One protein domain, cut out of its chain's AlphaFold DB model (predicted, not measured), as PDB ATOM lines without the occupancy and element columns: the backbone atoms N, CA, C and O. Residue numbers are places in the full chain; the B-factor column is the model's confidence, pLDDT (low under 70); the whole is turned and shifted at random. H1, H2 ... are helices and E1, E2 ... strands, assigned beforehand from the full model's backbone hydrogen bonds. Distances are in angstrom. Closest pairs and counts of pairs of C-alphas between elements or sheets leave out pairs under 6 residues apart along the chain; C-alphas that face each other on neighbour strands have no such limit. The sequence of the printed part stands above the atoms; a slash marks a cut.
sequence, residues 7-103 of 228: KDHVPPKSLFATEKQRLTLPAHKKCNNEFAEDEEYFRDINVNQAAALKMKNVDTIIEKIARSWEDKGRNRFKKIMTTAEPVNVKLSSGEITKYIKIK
ATOM      1  N   LYS A   7       6.528  -4.374  60.746       95.00
ATOM      2  CA  LYS A   7       5.370  -4.400  59.860       95.00
ATOM      3  C   LYS A   7       5.434  -3.212  58.905       95.00
ATOM      4  O   LYS A   7       5.674  -2.083  59.333       95.00
ATOM      5  N   ASP A   8       5.216  -3.471  57.626       95.00
ATOM      6  CA  ASP A   8       5.157  -2.463  56.572       95.00
ATOM      7  C   ASP A   8       3.709  -2.257  56.111       95.00
ATOM      8  O   ASP A   8       2.920  -3.202  56.061       95.00
ATOM      9  N   HIS A   9       3.361  -1.012  55.796       95.00
ATOM     10  CA  HIS A   9       2.041  -0.649  55.298       95.00
ATOM     11  C   HIS A   9       2.063  -0.595  53.773       95.00
ATOM     12  O   HIS A   9       2.867   0.112  53.159       95.00
ATOM     13  N   VAL A  10       1.123  -1.308  53.166       94.50
ATOM     14  CA  VAL A  10       0.919  -1.332  51.724       94.50
ATOM     15  C   VAL A  10      -0.542  -0.974  51.455       94.50
ATOM     16  O   VAL A  10      -1.420  -1.752  51.795       94.50
ATOM     17  N   PRO A  11      -0.857   0.184  50.858       94.06
ATOM     18  CA  PRO A  11       0.036   1.290  50.509       94.06
ATOM     19  C   PRO A  11       0.616   2.023  51.734       94.06
ATOM     20  O   PRO A  11       0.129   1.823  52.852       94.06
ATOM     21  N   PRO A  12       1.615   2.911  51.539       94.06
ATOM     22  CA  PRO A  12       2.241   3.671  52.615       94.06
ATOM     23  C   PRO A  12       1.231   4.374  53.525       94.06
ATOM     24  O   PRO A  12       0.317   5.062  53.063       94.06
ATOM     25  N   LYS A  13       1.439   4.275  54.844       91.81
ATOM     26  CA  LYS A  13       0.594   4.925  55.866       91.81
ATOM     27  C   LYS A  13       0.465   6.437  55.651       91.81
ATOM     28  O   LYS A  13      -0.565   7.019  55.986       91.81
ATOM     29  N   SER A  14       1.499   7.056  55.090       89.69
ATOM     30  CA  SER A  14       1.580   8.490  54.818       89.69
ATOM     31  C   SER A  14       0.523   8.986  53.814       89.69
ATOM     32  O   SER A  14       0.201  10.172  53.828       89.69
ATOM     33  N   LEU A  15      -0.065   8.093  53.005       89.12
ATOM     34  CA  LEU A  15      -1.112   8.408  52.023       89.12
ATOM     35  C   LEU A  15      -2.523   8.521  52.612       89.12
ATOM     36  O   LEU A  15      -3.454   8.874  51.891       89.12
ATOM     37  N   PHE A  16      -2.711   8.208  53.896       87.00
ATOM     38  CA  PHE A  16      -4.041   8.087  54.485       87.00
ATOM     39  C   PHE A  16      -4.190   8.917  55.758       87.00
ATOM     40  O   PHE A  16      -3.343   8.902  56.654       87.00
ATOM     41  N   ALA A  17      -5.340   9.577  55.888       81.19
ATOM     42  CA  ALA A  17      -5.706  10.313  57.093       81.19
ATOM     43  C   ALA A  17      -5.919   9.389  58.304       81.19
ATOM     44  O   ALA A  17      -5.432   9.689  59.398       81.19
ATOM     45  N   THR A  18      -6.603   8.259  58.084       79.12
ATOM     46  CA  THR A  18      -7.056   7.304  59.109       79.12
ATOM     47  C   THR A  18      -6.494   5.901  58.867       79.12
ATOM     48  O   THR A  18      -6.029   5.582  57.771       79.12
ATOM     49  N   GLU A  19      -6.500   5.059  59.903       69.88
ATOM     50  CA  GLU A  19      -5.870   3.728  59.878       69.88
ATOM     51  C   GLU A  19      -6.776   2.600  59.368       69.88
ATOM     52  O   GLU A  19      -6.317   1.472  59.225       69.88
ATOM     53  N   LYS A  20      -8.053   2.877  59.086       66.50
ATOM     54  CA  LYS A  20      -9.095   1.839  59.091       66.50
ATOM     55  C   LYS A  20      -9.076   0.829  57.930       66.50
ATOM     56  O   LYS A  20      -9.887  -0.084  57.969       66.50
ATOM     57  N   GLN A  21      -8.204   0.938  56.924       68.31
ATOM     58  CA  GLN A  21      -8.251   0.069  55.728       68.31
ATOM     59  C   GLN A  21      -6.872  -0.156  55.081       68.31
ATOM     60  O   GLN A  21      -6.685   0.094  53.894       68.31
ATOM     61  N   ARG A  22      -5.869  -0.599  55.848       82.19
ATOM     62  CA  ARG A  22      -4.506  -0.784  55.317       82.19
ATOM     63  C   ARG A  22      -4.083  -2.241  55.337       82.19
ATOM     64  O   ARG A  22      -4.123  -2.883  56.385       82.19
ATOM     65  N   LEU A  23      -3.595  -2.723  54.199       92.50
ATOM     66  CA  LEU A  23      -2.864  -3.976  54.160       92.50
ATOM     67  C   LEU A  23      -1.524  -3.765  54.880       92.50
ATOM     68  O   LEU A  23      -0.804  -2.794  54.642       92.50
ATOM     69  N   THR A  24      -1.233  -4.647  55.832       94.69
ATOM     70  CA  THR A  24      -0.033  -4.590  56.665       94.69
ATOM     71  C   THR A  24       0.679  -5.925  56.570       94.69
ATOM     72  O   THR A  24       0.086  -6.959  56.870       94.69
ATOM     73  N   LEU A  25       1.943  -5.903  56.157       95.12
ATOM     74  CA  LEU A  25       2.718  -7.102  55.854       95.12
ATOM     75  C   LEU A  25       3.959  -7.198  56.749       95.12
ATOM     76  O   LEU A  25       4.525  -6.166  57.117       95.12
ATOM     77  N   PRO A  26       4.420  -8.410  57.099       95.38
ATOM     78  CA  PRO A  26       5.713  -8.589  57.751       95.38
ATOM     79  C   PRO A  26       6.854  -8.064  56.869       95.38
ATOM     80  O   PRO A  26       6.901  -8.359  55.674       95.38
ATOM     81  N   ALA A  27       7.791  -7.323  57.458       94.56
ATOM     82  CA  ALA A  27       8.939  -6.761  56.749       94.56
ATOM     83  C   ALA A  27      10.190  -6.713  57.637       94.56
ATOM     84  O   ALA A  27      10.105  -6.812  58.860       94.56
ATOM     85  N   HIS A  28      11.356  -6.531  57.013       93.81
ATOM     86  CA  HIS A  28      12.586  -6.174  57.724       93.81
ATOM     87  C   HIS A  28      12.618  -4.668  57.985       93.81
ATOM     88  O   HIS A  28      12.310  -3.884  57.086       93.81
ATOM     89  N   LYS A  29      13.077  -4.236  59.159       95.19
ATOM     90  CA  LYS A  29      13.179  -2.826  59.553       95.19
ATOM     91  C   LYS A  29      14.055  -2.035  58.595       95.19
ATOM     92  O   LYS A  29      13.689  -0.932  58.202       95.19
ATOM     93  N   LYS A  30      15.177  -2.621  58.167       95.06
ATOM     94  CA  LYS A  30      16.077  -2.018  57.175       95.06
ATOM     95  C   LYS A  30      15.373  -1.790  55.833       95.06
ATOM     96  O   LYS A  30      15.388  -0.670  55.343       95.06
ATOM     97  N   CYS A  31      14.729  -2.823  55.283       91.62
ATOM     98  CA  CYS A  31      14.016  -2.735  54.004       91.62
ATOM     99  C   CYS A  31      12.799  -1.805  54.084       91.62
ATOM    100  O   CYS A  31      12.520  -1.082  53.145       91.62
ATOM    101  N   ASN A  32      12.079  -1.786  55.208       92.19
ATOM    102  CA  ASN A  32      10.954  -0.873  55.398       92.19
ATOM    103  C   ASN A  32      11.430   0.595  55.398       92.19
ATOM    104  O   ASN A  32      10.877   1.445  54.709       92.19
ATOM    105  N   ASN A  33      12.530   0.880  56.101       94.06
ATOM    106  CA  ASN A  33      13.072   2.235  56.205       94.06
ATOM    107  C   ASN A  33      13.735   2.747  54.914       94.06
ATOM    108  O   ASN A  33      13.850   3.960  54.752       94.06
ATOM    109  N   GLU A  34      14.165   1.870  53.999       95.38
ATOM    110  CA  GLU A  34      14.854   2.284  52.763       95.38
ATOM    111  C   GLU A  34      13.960   3.106  51.821       95.38
ATOM    112  O   GLU A  34      14.463   3.895  51.025       95.38
ATOM    113  N   PHE A  35      12.636   2.968  51.948       95.25
ATOM    114  CA  PHE A  35      11.657   3.694  51.141       95.25
ATOM    115  C   PHE A  35      11.112   4.953  51.817       95.25
ATOM    116  O   PHE A  35      10.349   5.675  51.184       95.25
ATOM    117  N   ALA A  36      11.484   5.250  53.066       94.50
ATOM    118  CA  ALA A  36      10.824   6.288  53.859       94.50
ATOM    119  C   ALA A  36      10.808   7.665  53.162       94.50
ATOM    120  O   ALA A  36       9.757   8.296  53.055       94.50
ATOM    121  N   GLU A  37      11.946   8.115  52.622       94.44
ATOM    122  CA  GLU A  37      12.015   9.401  51.910       94.44
ATOM    123  C   GLU A  37      11.227   9.398  50.593       94.44
ATOM    124  O   GLU A  37      10.607  10.403  50.230       94.44
ATOM    125  N   ASP A  38      11.249   8.275  49.871       96.19
ATOM    126  CA  ASP A  38      10.544   8.117  48.599       96.19
ATOM    127  C   ASP A  38       9.025   8.038  48.821       96.19
ATOM    128  O   ASP A  38       8.266   8.579  48.020       96.19
ATOM    129  N   GLU A  39       8.562   7.465  49.934       95.75
ATOM    130  CA  GLU A  39       7.150   7.458  50.334       95.75
ATOM    131  C   GLU A  39       6.643   8.849  50.706       95.75
ATOM    132  O   GLU A  39       5.527   9.224  50.332       95.75
ATOM    133  N   GLU A  40       7.443   9.637  51.428       94.81
ATOM    134  CA  GLU A  40       7.095  11.031  51.713       94.81
ATOM    135  C   GLU A  40       7.051  11.864  50.433       94.81
ATOM    136  O   GLU A  40       6.123  12.650  50.248       94.81
ATOM    137  N   TYR A  41       8.004  11.659  49.520       94.56
ATOM    138  CA  TYR A  41       7.982  12.292  48.202       94.56
ATOM    139  C   TYR A  41       6.738  11.884  47.400       94.56
ATOM    140  O   TYR A  41       6.028  12.742  46.876       94.56
ATOM    141  N   PHE A  42       6.432  10.588  47.347       94.25
ATOM    142  CA  PHE A  42       5.269  10.049  46.646       94.25
ATOM    143  C   PHE A  42       3.958  10.639  47.178       94.25
ATOM    144  O   PHE A  42       3.102  11.044  46.385       94.25
ATOM    145  N   ARG A  43       3.815  10.751  48.505       93.00
ATOM    146  CA  ARG A  43       2.694  11.445  49.153       93.00
ATOM    147  C   ARG A  43       2.628  12.907  48.725       93.00
ATOM    148  O   ARG A  43       1.569  13.357  48.298       93.00
ATOM    149  N   ASP A  44       3.732  13.636  48.849       92.38
ATOM    150  CA  ASP A  44       3.766  15.078  48.607       92.38
ATOM    151  C   ASP A  44       3.383  15.416  47.155       92.38
ATOM    152  O   ASP A  44       2.679  16.396  46.924       92.38
ATOM    153  N   ILE A  45       3.756  14.586  46.178       91.00
ATOM    154  CA  ILE A  45       3.341  14.778  44.780       91.00
ATOM    155  C   ILE A  45       1.851  14.462  44.578       91.00
ATOM    156  O   ILE A  45       1.120  15.263  43.992       91.00
ATOM    157  N   ASN A  46       1.375  13.317  45.069       88.00
ATOM    158  CA  ASN A  46       0.028  12.837  44.749       88.00
ATOM    159  C   ASN A  46      -1.086  13.512  45.564       88.00
ATOM    160  O   ASN A  46      -2.169  13.776  45.041       88.00
ATOM    161  N   VAL A  47      -0.851  13.812  46.844       87.00
ATOM    162  CA  VAL A  47      -1.880  14.398  47.720       87.00
ATOM    163  C   VAL A  47      -2.205  15.831  47.304       87.00
ATOM    164  O   VAL A  47      -3.374  16.202  47.294       87.00
ATOM    165  N   ASN A  48      -1.206  16.616  46.888       83.38
ATOM    166  CA  ASN A  48      -1.445  17.960  46.354       83.38
ATOM    167  C   ASN A  48      -2.290  17.923  45.072       83.38
ATOM    168  O   ASN A  48      -3.149  18.779  44.867       83.38
ATOM    169  N   GLN A  49      -2.107  16.898  44.236       81.50
ATOM    170  CA  GLN A  49      -2.946  16.703  43.057       81.50
ATOM    171  C   GLN A  49      -4.394  16.357  43.444       81.50
ATOM    172  O   GLN A  49      -5.334  16.950  42.917       81.50
ATOM    173  N   ALA A  50      -4.584  15.453  44.411       81.81
ATOM    174  CA  ALA A  50      -5.905  15.113  44.940       81.81
ATOM    175  C   ALA A  50      -6.608  16.324  45.590       81.81
ATOM    176  O   ALA A  50      -7.820  16.496  45.442       81.81
ATOM    177  N   ALA A  51      -5.843  17.191  46.259       83.62
ATOM    178  CA  ALA A  51      -6.319  18.437  46.855       83.62
ATOM    179  C   ALA A  51      -6.808  19.428  45.797       83.62
ATOM    180  O   ALA A  51      -7.906  19.971  45.912       83.62
ATOM    181  N   ALA A  52      -6.028  19.616  44.726       79.81
ATOM    182  CA  ALA A  52      -6.402  20.478  43.605       79.81
ATOM    183  C   ALA A  52      -7.719  20.035  42.941       79.81
ATOM    184  O   ALA A  52      -8.465  20.863  42.419       79.81
ATOM    185  N   LEU A  53      -8.035  18.740  43.014       78.06
ATOM    186  CA  LEU A  53      -9.284  18.152  42.526       78.06
ATOM    187  C   LEU A  53     -10.401  18.089  43.575       78.06
ATOM    188  O   LEU A  53     -11.449  17.503  43.308       78.06
ATOM    189  N   LYS A  54     -10.199  18.689  44.755       83.00
ATOM    190  CA  LYS A  54     -11.180  18.769  45.849       83.00
ATOM    191  C   LYS A  54     -11.719  17.398  46.277       83.00
ATOM    192  O   LYS A  54     -12.908  17.237  46.552       83.00
ATOM    193  N   MET A  55     -10.854  16.386  46.317       81.06
ATOM    194  CA  MET A  55     -11.265  15.054  46.755       81.06
ATOM    195  C   MET A  55     -11.583  15.023  48.266       81.06
ATOM    196  O   MET A  55     -10.934  15.673  49.082       81.06
ATOM    197  N   LYS A  56     -12.589  14.231  48.657       82.00
ATOM    198  CA  LYS A  56     -13.138  14.189  50.027       82.00
ATOM    199  C   LYS A  56     -12.146  13.687  51.088       82.00
ATOM    200  O   LYS A  56     -11.796  12.520  51.056       82.00
ATOM    201  N   ASN A  57     -11.881  14.471  52.136       81.88
ATOM    202  CA  ASN A  57     -10.961  14.168  53.256       81.88
ATOM    203  C   ASN A  57      -9.464  14.379  52.959       81.88
ATOM    204  O   ASN A  57      -8.633  14.037  53.807       81.88
ATOM    205  N   VAL A  58      -9.103  14.966  51.813       84.75
ATOM    206  CA  VAL A  58      -7.695  15.275  51.510       84.75
ATOM    207  C   VAL A  58      -7.117  16.327  52.463       84.75
ATOM    208  O   VAL A  58      -5.946  16.224  52.825       84.75
ATOM    209  N   ASP A  59      -7.932  17.267  52.950       86.19
ATOM    210  CA  ASP A  59      -7.491  18.388  53.800       86.19
ATOM    211  C   ASP A  59      -6.713  17.924  55.038       86.19
ATOM    212  O   ASP A  59      -5.627  18.417  55.337       86.19
ATOM    213  N   THR A  60      -7.191  16.862  55.689       85.06
ATOM    214  CA  THR A  60      -6.531  16.275  56.868       85.06
ATOM    215  C   THR A  60      -5.131  15.715  56.578       85.06
ATOM    216  O   THR A  60      -4.301  15.586  57.484       85.06
ATOM    217  N   ILE A  61      -4.850  15.356  55.322       86.81
ATOM    218  CA  ILE A  61      -3.532  14.899  54.869       86.81
ATOM    219  C   ILE A  61      -2.674  16.107  54.483       86.81
ATOM    220  O   ILE A  61      -1.497  16.135  54.842       86.81
ATOM    221  N   ILE A  62      -3.252  17.124  53.831       87.94
ATOM    222  CA  ILE A  62      -2.553  18.376  53.491       87.94
ATOM    223  C   ILE A  62      -1.992  19.033  54.746       87.94
ATOM    224  O   ILE A  62      -0.824  19.402  54.761       87.94
ATOM    225  N   GLU A  63      -2.770  19.123  55.823       88.00
ATOM    226  CA  GLU A  63      -2.286  19.705  57.077       88.00
ATOM    227  C   GLU A  63      -1.058  18.964  57.630       88.00
ATOM    228  O   GLU A  63      -0.124  19.577  58.150       88.00
ATOM    229  N   LYS A  64      -1.025  17.629  57.504       87.50
ATOM    230  CA  LYS A  64       0.145  16.822  57.890       87.50
ATOM    231  C   LYS A  64       1.342  17.100  56.978       87.50
ATOM    232  O   LYS A  64       2.468  17.137  57.469       87.50
ATOM    233  N   ILE A  65       1.108  17.288  55.680       88.81
ATOM    234  CA  ILE A  65       2.146  17.640  54.704       88.81
ATOM    235  C   ILE A  65       2.714  19.026  55.006       88.81
ATOM    236  O   ILE A  65       3.929  19.157  55.096       88.81
ATOM    237  N   ALA A  66       1.857  20.022  55.239       90.12
ATOM    238  CA  ALA A  66       2.260  21.385  55.568       90.12
ATOM    239  C   ALA A  66       3.165  21.412  56.808       90.12
ATOM    240  O   ALA A  66       4.292  21.898  56.734       90.12
ATOM    241  N   ARG A  67       2.748  20.754  57.901       88.19
ATOM    242  CA  ARG A  67       3.588  20.610  59.106       88.19
ATOM    243  C   ARG A  67       4.905  19.884  58.825       88.19
ATOM    244  O   ARG A  67       5.949  20.263  59.341       88.19
ATOM    245  N   SER A  68       4.873  18.837  57.993       89.81
ATOM    246  CA  SER A  68       6.091  18.130  57.580       89.81
ATOM    247  C   SER A  68       7.041  19.062  56.826       89.81
ATOM    248  O   SER A  68       8.240  19.011  57.074       89.81
ATOM    249  N   TRP A  69       6.537  19.927  55.945       92.00
ATOM    250  CA  TRP A  69       7.340  20.879  55.174       92.00
ATOM    251  C   TRP A  69       7.929  22.023  56.003       92.00
ATOM    252  O   TRP A  69       8.970  22.552  55.619       92.00
ATOM    253  N   GLU A  70       7.310  22.393  57.121       90.88
ATOM    254  CA  GLU A  70       7.846  23.411  58.034       90.88
ATOM    255  C   GLU A  70       9.048  22.899  58.842       90.88
ATOM    256  O   GLU A  70      10.004  23.645  59.059       90.88
ATOM    257  N   ASP A  71       9.025  21.620  59.223       88.69
ATOM    258  CA  ASP A  71      10.058  20.970  60.034       88.69
ATOM    259  C   ASP A  71      11.050  20.168  59.152       88.69
ATOM    260  O   ASP A  71      11.810  20.725  58.351       88.69
ATOM    261  N   LYS A  72      11.032  18.833  59.243       86.94
ATOM    262  CA  LYS A  72      12.021  17.933  58.612       86.94
ATOM    263  C   LYS A  72      11.917  17.854  57.087       86.94
ATOM    264  O   LYS A  72      12.877  17.496  56.408       86.94
ATOM    265  N   GLY A  73      10.760  18.188  56.528       89.69
ATOM    266  CA  GLY A  73      10.446  18.111  55.102       89.69
ATOM    267  C   GLY A  73      10.816  19.361  54.307       89.69
ATOM    268  O   GLY A  73      10.668  19.348  53.083       89.69
ATOM    269  N   ARG A  74      11.332  20.426  54.940       91.88
ATOM    270  CA  ARG A  74      11.613  21.707  54.266       91.88
ATOM    271  C   ARG A  74      12.551  21.573  53.071       91.88
ATOM    272  O   ARG A  74      12.329  22.184  52.028       91.88
ATOM    273  N   ASN A  75      13.591  20.753  53.195       92.69
ATOM    274  CA  ASN A  75      14.534  20.514  52.100       92.69
ATOM    275  C   ASN A  75      13.890  19.737  50.945       92.69
ATOM    276  O   ASN A  75      14.163  20.038  49.784       92.69
ATOM    277  N   ARG A  76      13.008  18.774  51.242       92.50
ATOM    278  CA  ARG A  76      12.248  18.047  50.217       92.50
ATOM    279  C   ARG A  76      11.273  18.978  49.501       92.50
ATOM    280  O   ARG A  76      11.251  18.979  48.275       92.50
ATOM    281  N   PHE A  77      10.556  19.819  50.244       92.69
ATOM    282  CA  PHE A  77       9.692  20.848  49.670       92.69
ATOM    283  C   PHE A  77      10.471  21.792  48.748       92.69
ATOM    284  O   PHE A  77      10.087  21.967  47.594       92.69
ATOM    285  N   LYS A  78      11.623  22.319  49.191       92.56
ATOM    286  CA  LYS A  78      12.501  23.141  48.339       92.56
ATOM    287  C   LYS A  78      12.882  22.420  47.042       92.56
ATOM    288  O   LYS A  78      12.755  23.013  45.979       92.56
ATOM    289  N   LYS A  79      13.287  21.143  47.108       92.81
ATOM    290  CA  LYS A  79      13.620  20.328  45.919       92.81
ATOM    291  C   LYS A  79      12.426  20.129  44.978       92.81
ATOM    292  O   LYS A  79      12.589  20.153  43.763       92.81
ATOM    293  N   ILE A  80      11.220  19.952  45.516       91.75
ATOM    294  CA  ILE A  80      10.001  19.895  44.699       91.75
ATOM    295  C   ILE A  80       9.807  21.240  43.983       91.75
ATOM    296  O   ILE A  80       9.663  21.280  42.759       91.75
ATOM    297  N   MET A  81       9.910  22.343  44.726       92.38
ATOM    298  CA  MET A  81       9.716  23.695  44.203       92.38
ATOM    299  C   MET A  81      10.799  24.149  43.216       92.38
ATOM    300  O   MET A  81      10.512  24.989  42.372       92.38
ATOM    301  N   THR A  82      12.010  23.580  43.226       93.56
ATOM    302  CA  THR A  82      13.022  23.889  42.191       93.56
ATOM    303  C   THR A  82      12.629  23.420  40.790       93.56
ATOM    304  O   THR A  82      13.207  23.876  39.813       93.56
ATOM    305  N   THR A  83      11.649  22.519  40.685       90.69
ATOM    306  CA  THR A  83      11.097  22.046  39.402       90.69
ATOM    307  C   THR A  83       9.736  22.665  39.079       90.69
ATOM    308  O   THR A  83       9.067  22.231  38.141       90.69
ATOM    309  N   ALA A  84       9.295  23.621  39.901       92.12
ATOM    310  CA  ALA A  84       7.999  24.254  39.774       92.12
ATOM    311  C   ALA A  84       8.041  25.366  38.721       92.12
ATOM    312  O   ALA A  84       8.839  26.295  38.813       92.12
ATOM    313  N   GLU A  85       7.134  25.294  37.754       93.88
ATOM    314  CA  GLU A  85       6.984  26.277  36.685       93.88
ATOM    315  C   GLU A  85       5.546  26.813  36.687       93.88
ATOM    316  O   GLU A  85       4.598  26.022  36.783       93.88
ATOM    317  N   PRO A  86       5.329  28.136  36.582       93.19
ATOM    318  CA  PRO A  86       3.989  28.666  36.398       93.19
ATOM    319  C   PRO A  86       3.460  28.252  35.020       93.19
ATOM    320  O   PRO A  86       4.143  28.396  34.007       93.19
ATOM    321  N   VAL A  87       2.222  27.771  34.970       93.50
ATOM    322  CA  VAL A  87       1.544  27.404  33.724       93.50
ATOM    323  C   VAL A  87       0.162  28.036  33.666       93.50
ATOM    324  O   VAL A  87      -0.571  28.062  34.651       93.50
ATOM    325  N   ASN A  88      -0.199  28.543  32.492       93.50
ATOM    326  CA  ASN A  88      -1.549  29.016  32.218       93.50
ATOM    327  C   ASN A  88      -2.406  27.820  31.797       93.50
ATOM    328  O   ASN A  88      -2.098  27.158  30.805       93.50
ATOM    329  N   VAL A  89      -3.478  27.548  32.535       87.69
ATOM    330  CA  VAL A  89      -4.448  26.501  32.202       87.69
ATOM    331  C   VAL A  89      -5.736  27.175  31.761       87.69
ATOM    332  O   VAL A  89      -6.289  28.001  32.484       87.69
ATOM    333  N   LYS A  90      -6.205  26.818  30.563       89.94
ATOM    334  CA  LYS A  90      -7.510  27.242  30.061       89.94
ATOM    335  C   LYS A  90      -8.575  26.283  30.586       89.94
ATOM    336  O   LYS A  90      -8.546  25.097  30.258       89.94
ATOM    337  N   LEU A  91      -9.484  26.789  31.411       84.00
ATOM    338  CA  LEU A  91     -10.607  26.026  31.948       84.00
ATOM    339  C   LEU A  91     -11.673  25.787  30.867       84.00
ATOM    340  O   LEU A  91     -11.682  26.448  29.826       84.00
ATOM    341  N   SER A  92     -12.606  24.865  31.121       81.44
ATOM    342  CA  SER A  92     -13.739  24.603  30.218       81.44
ATOM    343  C   SER A  92     -14.630  25.833  30.001       81.44
ATOM    344  O   SER A  92     -15.242  25.954  28.946       81.44
ATOM    345  N   SER A  93     -14.653  26.768  30.956       89.62
ATOM    346  CA  SER A  93     -15.320  28.074  30.844       89.62
ATOM    347  C   SER A  93     -14.640  29.039  29.864       89.62
ATOM    348  O   SER A  93     -15.216  30.066  29.520       89.62
ATOM    349  N   GLY A  94     -13.410  28.745  29.433       92.25
ATOM    350  CA  GLY A  94     -12.575  29.637  28.631       92.25
ATOM    351  C   GLY A  94     -11.670  30.566  29.446       92.25
ATOM    352  O   GLY A  94     -10.764  31.157  28.858       92.25
ATOM    353  N   GLU A  95     -11.859  30.652  30.767       94.25
ATOM    354  CA  GLU A  95     -10.989  31.404  31.680       94.25
ATOM    355  C   GLU A  95      -9.555  30.853  31.661       94.25
ATOM    356  O   GLU A  95      -9.343  29.639  31.585       94.25
ATOM    357  N   ILE A  96      -8.564  31.746  31.739       94.38
ATOM    358  CA  ILE A  96      -7.153  31.387  31.882       94.38
ATOM    359  C   ILE A  96      -6.738  31.609  33.337       94.38
ATOM    360  O   ILE A  96      -6.680  32.747  33.802       94.38
ATOM    361  N   THR A  97      -6.374  30.530  34.025       90.69
ATOM    362  CA  THR A  97      -5.925  30.563  35.423       90.69
ATOM    363  C   THR A  97      -4.464  30.112  35.521       90.69
ATOM    364  O   THR A  97      -4.028  29.208  34.801       90.69
ATOM    365  N   LYS A  98      -3.684  30.735  36.413       88.81
ATOM    366  CA  LYS A  98      -2.290  30.348  36.680       88.81
ATOM    367  C   LYS A  98      -2.234  29.194  37.678       88.81
ATOM    368  O   LYS A  98      -2.754  29.305  38.783       88.81
ATOM    369  N   TYR A  99      -1.539  28.130  37.303       88.38
ATOM    370  CA  TYR A  99      -1.226  26.988  38.154       88.38
ATOM    371  C   TYR A  99       0.283  26.807  38.278       88.38
ATOM    372  O   TYR A  99       1.060  27.379  37.515       88.38
ATOM    373  N   ILE A 100       0.693  25.979  39.233       88.44
ATOM    374  CA  ILE A 100       2.074  25.526  39.363       88.44
ATOM    375  C   ILE A 100       2.159  24.112  38.796       88.44
ATOM    376  O   ILE A 100       1.511  23.190  39.293       88.44
ATOM    377  N   LYS A 101       2.969  23.939  37.757       89.62
ATOM    378  CA  LYS A 101       3.356  22.632  37.238       89.62
ATOM    379  C   LYS A 101       4.614  22.187  37.963       89.62
ATOM    380  O   LYS A 101       5.611  22.895  37.950       89.62
ATOM    381  N   ILE A 102       4.578  21.005  38.556       90.19
ATOM    382  CA  ILE A 102       5.750  20.353  39.143       90.19
ATOM    383  C   ILE A 102       6.159  19.228  38.199       90.19
ATOM    384  O   ILE A 102       5.297  18.479  37.733       90.19
ATOM    385  N   LYS A 103       7.457  19.094  37.913       90.62
ATOM    386  CA  LYS A 103       7.988  17.940  37.179       90.62
ATOM    387  C   LYS A 103       8.376  16.849  38.187       90.62
ATOM    388  O   LYS A 103       9.420  16.977  38.824       90.62
TER     389      LYS A 103
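Overview. This is residues 7 to 103 of the 228 residues of an uncharacterized protein of Chitinophagaceae bacterium (UniProt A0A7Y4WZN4). Two strand hairpins stand at opposite ends of an elongated, loosely joined domain, with helices between them: E1 and E2 form the small hairpin, with the short helix H1 next to it, and E3 and E4 form the longer one. In the middle, H3 packs steeply on the second half of the long helix H2, and H4 makes a corner with the end of H3 and leads into the longer hairpin. The printed part has 97 residues with four named helices and four named strands, in the order E1 E2 H1 H2 H3 H4 E3 E4; each sheet has two antiparallel strands, and the class is mixed, helices and strands. The whole is loose, with a radius of gyration of the C-alphas of 15.9 A and spans of 51 by 29 by 20 A.

Arrangement. E3, residues 84 to 90, and E4, residues 96 to 102, are an antiparallel hairpin with 148 degrees between their directions; N 87 and O 99 are 2.8 A apart and N 89 and O 97 are 2.9 A apart, within hydrogen-bond range. The closest C-alphas of E4 and H4, residues 74 to 81, are those of Ile 102 and Ile 80, 7.0 A apart. H4 and H3, residues 59 to 70, touch only at the corner by their link, with the C-alphas of Phe 77 and Trp 69 closest at 6.0 A; at 70.1 degrees they are only just about perpendicular. H2, residues 36 to 52, touches H3 with residues 44 to 51 alone, at a steep tilt of 50 degrees, opposite ways; the closest C-alphas are those of Asp 44 and Ile 65, 6.8 A apart. H2 and H4 are close but not clearly touching, with the C-alphas of Tyr 41 and Arg 76 closest at 7.4 A. H2 and E4 are only just apart, at 8.3 A. H1, residues 29 to 33, and H2 meet only through their link. E1, residues 7 to 10, and E2, residues 23 to 27, are an antiparallel hairpin at 138 degrees, with N 8 and O 25 at 2.8 A, within hydrogen-bond range. The closest C-alphas of E1 and H1 are those of Asp 8 and Asn 32, 6.1 A apart. Every O i to N i+4 pair is within hydrogen-bond range in H1 and H4, against 11 of 13 in H2 and 7 of 8 in H3.

Along the chain. E3 and E4 each measure 18.5 A from first to last C-alpha, and E4 ends at C-alpha 102, (5.750, 20.353, 39.143). H2 begins at C-alpha 36, (10.824, 6.288, 53.859), and measures 24.6 A; H3 measures 16.7 A and H4 10.4 A. E1 begins at C-alpha 7, (5.370, -4.400, 59.860), and E2 measures 12.4 A.

Size, cuts and confidence. The two C-alphas farthest apart are those of His 28 and Gly 94, at 52.6 A. The printed part has no cut. The link from E1 to E2, residues 11 to 22, is long. Mean pLDDT of the printed part is 89.4, and residues 19 to 21 are under 70.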